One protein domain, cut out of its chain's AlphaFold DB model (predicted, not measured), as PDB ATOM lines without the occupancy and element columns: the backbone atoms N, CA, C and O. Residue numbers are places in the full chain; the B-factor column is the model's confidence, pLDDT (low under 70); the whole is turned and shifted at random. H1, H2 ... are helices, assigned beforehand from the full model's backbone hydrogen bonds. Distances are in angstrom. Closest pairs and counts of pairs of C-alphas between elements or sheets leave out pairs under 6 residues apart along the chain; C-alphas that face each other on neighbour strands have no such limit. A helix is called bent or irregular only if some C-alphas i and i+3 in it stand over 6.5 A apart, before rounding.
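What this domain is: This is residues 8 to 47 of the 74 residues of an uncharacterized protein of Wallemia mellicola (strain ATCC MYA-4683 / CBS 633.66) (UniProt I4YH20). A short helix, H1, makes a corner with one end of a long helix, H2, and the long helix, kinked by 39 degrees near residue 34, makes most of the length. From residue 24 on, H2 sticks out free, with no other part beside it. The printed part has 40 residues with two named helices, H1 then H2, and no named strand; the class is all helix. It is extended, a rod of 44 by 17 by 11 A, with a radius of gyration of the C-alphas of 14.7 A.

How they stand to each other: H1, residues 8 to 17, and H2, residues 19 to 44, are joined by a tight link of 1 residue, Gln 18. They touch, H2 with residues 21 to 23 alone; their closest C-alphas, those of Ala 15 and Leu 22, are 6.2 A apart. Their lines stand at a steep tilt of 53 degrees, opposite ways. In H1 every O i to N i+4 pair is within hydrogen-bond range; in H2, 18 of 22 are.

Where its parts are: H1 begins at C-alpha 8 (24.389, 22.532, -3.501). H2 is 36.5 A long, from C-alpha 19 (33.681, 29.650, -12.181) to C-alpha 44 (38.672, 35.578, 23.519). H2 is only just irregular: C-alphas 36 and 39 are 6.6 A apart.

The domain as a whole: The C-alphas farthest apart, those of Glu 17 and Gly 47, are 44.3 A apart. Residues 24 to 47, of which 24 to 44 belong to H2, stand free. The printed part has no cut, and no printed residue is under 70 in pLDDT.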
ATOM      1  N   PHE A   8      23.165  23.285  -3.208       88.88
ATOM      2  CA  PHE A   8      24.389  22.532  -3.501       88.88
ATOM      3  C   PHE A   8      24.541  22.163  -4.981       88.88
ATOM      4  O   PHE A   8      25.625  22.304  -5.541       88.88
ATOM      5  N   ARG A   9      23.459  21.735  -5.648       90.69
ATOM      6  CA  ARG A   9      23.507  21.394  -7.082       90.69
ATOM      7  C   ARG A   9      23.679  22.645  -7.940       90.69
ATOM      8  O   ARG A   9      24.378  22.598  -8.948       90.69
ATOM      9  N   PHE A  10      23.083  23.763  -7.524       90.88
ATOM     10  CA  PHE A  10      23.278  25.056  -8.173       90.88
ATOM     11  C   PHE A  10      24.732  25.532  -8.061       90.88
ATOM     12  O   PHE A  10      25.337  25.827  -9.085       90.88
ATOM     13  N   LEU A  11      25.312  25.541  -6.855       91.88
ATOM     14  CA  LEU A  11      26.711  25.932  -6.640       91.88
ATOM     15  C   LEU A  11      27.676  25.032  -7.420       91.88
ATOM     16  O   LEU A  11      28.581  25.539  -8.075       91.88
ATOM     17  N   HIS A  12      27.445  23.715  -7.420       93.44
ATOM     18  CA  HIS A  12      28.254  22.769  -8.190       93.44
ATOM     19  C   HIS A  12      28.213  23.069  -9.695       93.44
ATOM     20  O   HIS A  12      29.247  23.049 -10.359       93.44
ATOM     21  N   ARG A  13      27.033  23.392 -10.239       93.50
ATOM     22  CA  ARG A  13      26.893  23.798 -11.640       93.50
ATOM     23  C   ARG A  13      27.607  25.121 -11.921       93.50
ATOM     24  O   ARG A  13      28.359  25.200 -12.882       93.50
ATOM     25  N   MET A  14      27.427  26.128 -11.065       95.19
ATOM     26  CA  MET A  14      28.092  27.431 -11.208       95.19
ATOM     27  C   MET A  14      29.618  27.300 -11.163       95.19
ATOM     28  O   MET A  14      30.304  28.004 -11.893       95.19
ATOM     29  N   ALA A  15      30.150  26.364 -10.371       94.81
ATOM     30  CA  ALA A  15      31.586  26.102 -10.305       94.81
ATOM     31  C   ALA A  15      32.172  25.600 -11.636       94.81
ATOM     32  O   ALA A  15      33.326  25.898 -11.925       94.81
ATOM     33  N   HIS A  16      31.391  24.868 -12.440       96.06
ATOM     34  CA  HIS A  16      31.835  24.318 -13.725       96.06
ATOM     35  C   HIS A  16      31.468  25.218 -14.913       96.06
ATOM     36  O   HIS A  16      32.294  25.435 -15.792       96.06
ATOM     37  N   GLU A  17      30.243  25.750 -14.948       96.50
ATOM     38  CA  GLU A  17      29.742  26.551 -16.073       96.50
ATOM     39  C   GLU A  17      30.237  28.002 -16.025       96.50
ATOM     40  O   GLU A  17      30.498  28.603 -17.064       96.50
ATOM     41  N   GLN A  18      30.359  28.586 -14.827       95.44
ATOM     42  CA  GLN A  18      30.725  29.994 -14.646       95.44
ATOM     43  C   GLN A  18      31.604  30.214 -13.397       95.44
ATOM     44  O   GLN A  18      31.205  30.923 -12.463       95.44
ATOM     45  N   PRO A  19      32.825  29.648 -13.369       95.75
ATOM     46  CA  PRO A  19      33.681  29.650 -12.181       95.75
ATOM     47  C   PRO A  19      34.006  31.059 -11.678       95.75
ATOM     48  O   PRO A  19      34.049  31.289 -10.470       95.75
ATOM     49  N   VAL A  20      34.199  32.018 -12.588       97.25
ATOM     50  CA  VAL A  20      34.615  33.383 -12.235       97.25
ATOM     51  C   VAL A  20      33.601  34.051 -11.311       97.25
ATOM     52  O   VAL A  20      34.000  34.626 -10.303       97.25
ATOM     53  N   TYR A  21      32.300  33.942 -11.588       95.88
ATOM     54  CA  TYR A  21      31.279  34.580 -10.751       95.88
ATOM     55  C   TYR A  21      31.197  33.946  -9.364       95.88
ATOM     56  O   TYR A  21      31.147  34.665  -8.366       95.88
ATOM     57  N   LEU A  22      31.224  32.610  -9.295       95.56
ATOM     58  CA  LEU A  22      31.140  31.891  -8.027       95.56
ATOM     59  C   LEU A  22      32.317  32.240  -7.109       95.56
ATOM     60  O   LEU A  22      32.114  32.611  -5.953       95.56
ATOM     61  N   TRP A  23      33.541  32.147  -7.628       96.06
ATOM     62  CA  TRP A  23      34.741  32.357  -6.826       96.06
ATOM     63  C   TRP A  23      34.995  33.832  -6.522       96.06
ATOM     64  O   TRP A  23      35.402  34.140  -5.406       96.06
ATOM     65  N   SER A  24      34.679  34.754  -7.440       97.44
ATOM     66  CA  SER A  24      34.784  36.196  -7.160       97.44
ATOM     67  C   SER A  24      33.880  36.599  -6.000       97.44
ATOM     68  O   SER A  24      34.316  37.289  -5.081       97.44
ATOM     69  N   PHE A  25      32.631  36.125  -6.002       96.38
ATOM     70  CA  PHE A  25      31.698  36.410  -4.919       96.38
ATOM     71  C   PHE A  25      32.083  35.688  -3.625       96.38
ATOM     72  O   PHE A  25      32.067  36.296  -2.559       96.38
ATOM     73  N   GLY A  26      32.490  34.417  -3.705       96.44
ATOM     74  CA  GLY A  26      32.927  33.646  -2.540       96.44
ATOM     75  C   GLY A  26      34.137  34.270  -1.841       96.44
ATOM     76  O   GLY A  26      34.104  34.498  -0.632       96.44
ATOM     77  N   ILE A  27      35.183  34.619  -2.594       96.75
ATOM     78  CA  ILE A  27      36.388  35.266  -2.053       96.75
ATOM     79  C   ILE A  27      36.052  36.680  -1.563       96.75
ATOM     80  O   ILE A  27      36.449  37.056  -0.459       96.75
ATOM     81  N   GLY A  28      35.261  37.435  -2.332       97.31
ATOM     82  CA  GLY A  28      34.818  38.779  -1.963       97.31
ATOM     83  C   GLY A  28      34.030  38.817  -0.652       97.31
ATOM     84  O   GLY A  28      34.272  39.692   0.174       97.31
ATOM     85  N   LEU A  29      33.144  37.844  -0.413       97.50
ATOM     86  CA  LEU A  29      32.399  37.719   0.844       97.50
ATOM     87  C   LEU A  29      33.239  37.187   2.005       97.50
ATOM     88  O   LEU A  29      32.956  37.506   3.162       97.50
ATOM     89  N   THR A  30      34.266  36.386   1.719       97.81
ATOM     90  CA  THR A  30      35.131  35.824   2.762       97.81
ATOM     91  C   THR A  30      35.822  36.937   3.556       97.81
ATOM     92  O   THR A  30      35.892  36.853   4.777       97.81
ATOM     93  N   GLY A  31      36.251  38.025   2.905       96.56
ATOM     94  CA  GLY A  31      36.879  39.170   3.577       96.56
ATOM     95  C   GLY A  31      36.017  39.786   4.693       96.56
ATOM     96  O   GLY A  31      36.422  39.740   5.856       96.56
ATOM     97  N   PRO A  32      34.818  40.321   4.389       97.31
ATOM     98  CA  PRO A  32      33.909  40.877   5.392       97.31
ATOM     99  C   PRO A  32      33.521  39.884   6.494       97.31
ATOM    100  O   PRO A  32      33.466  40.264   7.663       97.31
ATOM    101  N   LEU A  33      33.306  38.607   6.152       97.50
ATOM    102  CA  LEU A  33      33.024  37.567   7.145       97.50
ATOM    103  C   LEU A  33      34.174  37.410   8.143       97.50
ATOM    104  O   LEU A  33      33.939  37.348   9.350       97.50
ATOM    105  N   LEU A  34      35.417  37.395   7.657       97.31
ATOM    106  CA  LEU A  34      36.594  37.310   8.517       97.31
ATOM    107  C   LEU A  34      36.780  38.570   9.367       97.31
ATOM    108  O   LEU A  34      37.127  38.447  10.538       97.31
ATOM    109  N   VAL A  35      36.501  39.767   8.838       96.50
ATOM    110  CA  VAL A  35      36.568  41.021   9.614       96.50
ATOM    111  C   VAL A  35      35.630  40.988  10.820       96.50
ATOM    112  O   VAL A  35      35.979  41.515  11.870       96.50
ATOM    113  N   ILE A  36      34.469  40.343  10.699       96.19
ATOM    114  CA  ILE A  36      33.506  40.223  11.799       96.19
ATOM    115  C   ILE A  36      33.887  39.075  12.746       96.19
ATOM    116  O   ILE A  36      33.862  39.240  13.963       96.19
ATOM    117  N   ALA A  37      34.250  37.907  12.210       96.00
ATOM    118  CA  ALA A  37      34.459  36.706  13.017       96.00
ATOM    119  C   ALA A  37      35.824  36.668  13.729       96.00
ATOM    120  O   ALA A  37      35.922  36.254  14.886       96.00
ATOM    121  N   VAL A  38      36.897  37.085  13.052       95.44
ATOM    122  CA  VAL A  38      38.274  36.916  13.541       95.44
ATOM    123  C   VAL A  38      38.579  37.741  14.799       95.44
ATOM    124  O   VAL A  38      39.216  37.179  15.691       95.44
ATOM    125  N   PRO A  39      38.161  39.017  14.949       93.44
ATOM    126  CA  PRO A  39      38.498  39.810  16.136       93.44
ATOM    127  C   PRO A  39      37.988  39.194  17.442       93.44
ATOM    128  O   PRO A  39      38.732  39.128  18.421       93.44
ATOM    129  N   GLU A  40      36.756  38.681  17.435       92.31
ATOM    130  CA  GLU A  40      36.146  38.026  18.595       92.31
ATOM    131  C   GLU A  40      36.905  36.757  18.981       92.31
ATOM    132  O   GLU A  40      37.219  36.545  20.154       92.31
ATOM    133  N   ILE A  41      37.264  35.936  17.989       95.19
ATOM    134  CA  ILE A  41      38.027  34.708  18.216       95.19
ATOM    135  C   ILE A  41      39.428  35.046  18.754       95.19
ATOM    136  O   ILE A  41      39.896  34.462  19.734       95.19
ATOM    137  N   ARG A  42      40.088  36.029  18.137       94.00
ATOM    138  CA  ARG A  42      41.438  36.489  18.471       94.00
ATOM    139  C   ARG A  42      41.526  37.058  19.891       94.00
ATOM    140  O   ARG A  42      42.483  36.761  20.604       94.00
ATOM    141  N   SER A  43      40.537  37.840  20.312       92.94
ATOM    142  CA  SER A  43      40.489  38.423  21.657       92.94
ATOM    143  C   SER A  43      40.188  37.368  22.730       92.94
ATOM    144  O   SER A  43      40.893  37.283  23.735       92.94
ATOM    145  N   LYS A  44      39.185  36.508  22.497       92.31
ATOM    146  CA  LYS A  44      38.672  35.578  23.519       92.31
ATOM    147  C   LYS A  44      39.515  34.321  23.700       92.31
ATOM    148  O   LYS A  44      39.696  33.883  24.830       92.31
ATOM    149  N   PHE A  45      40.016  33.731  22.614       93.50
ATOM    150  CA  PHE A  45      40.715  32.441  22.674       93.50
ATOM    151  C   PHE A  45      42.235  32.578  22.623       93.50
ATOM    152  O   PHE A  45      42.940  31.771  23.220       93.50
ATOM    153  N   PHE A  46      42.749  33.605  21.941       93.38
ATOM    154  CA  PHE A  46      44.190  33.805  21.761       93.38
ATOM    155  C   PHE A  46      44.775  34.896  22.668       93.38
ATOM    156  O   PHE A  46      45.959  35.209  22.563       93.38
ATOM    157  N   GLY A  47      43.963  35.484  23.559       89.75
ATOM    158  CA  GLY A  47      44.410  36.462  24.557       89.75
ATOM    159  C   GLY A  47      44.972  37.756  23.963       89.75
ATOM    160  O   GLY A  47      45.692  38.495  24.635       89.75
TER     161      GLY A  47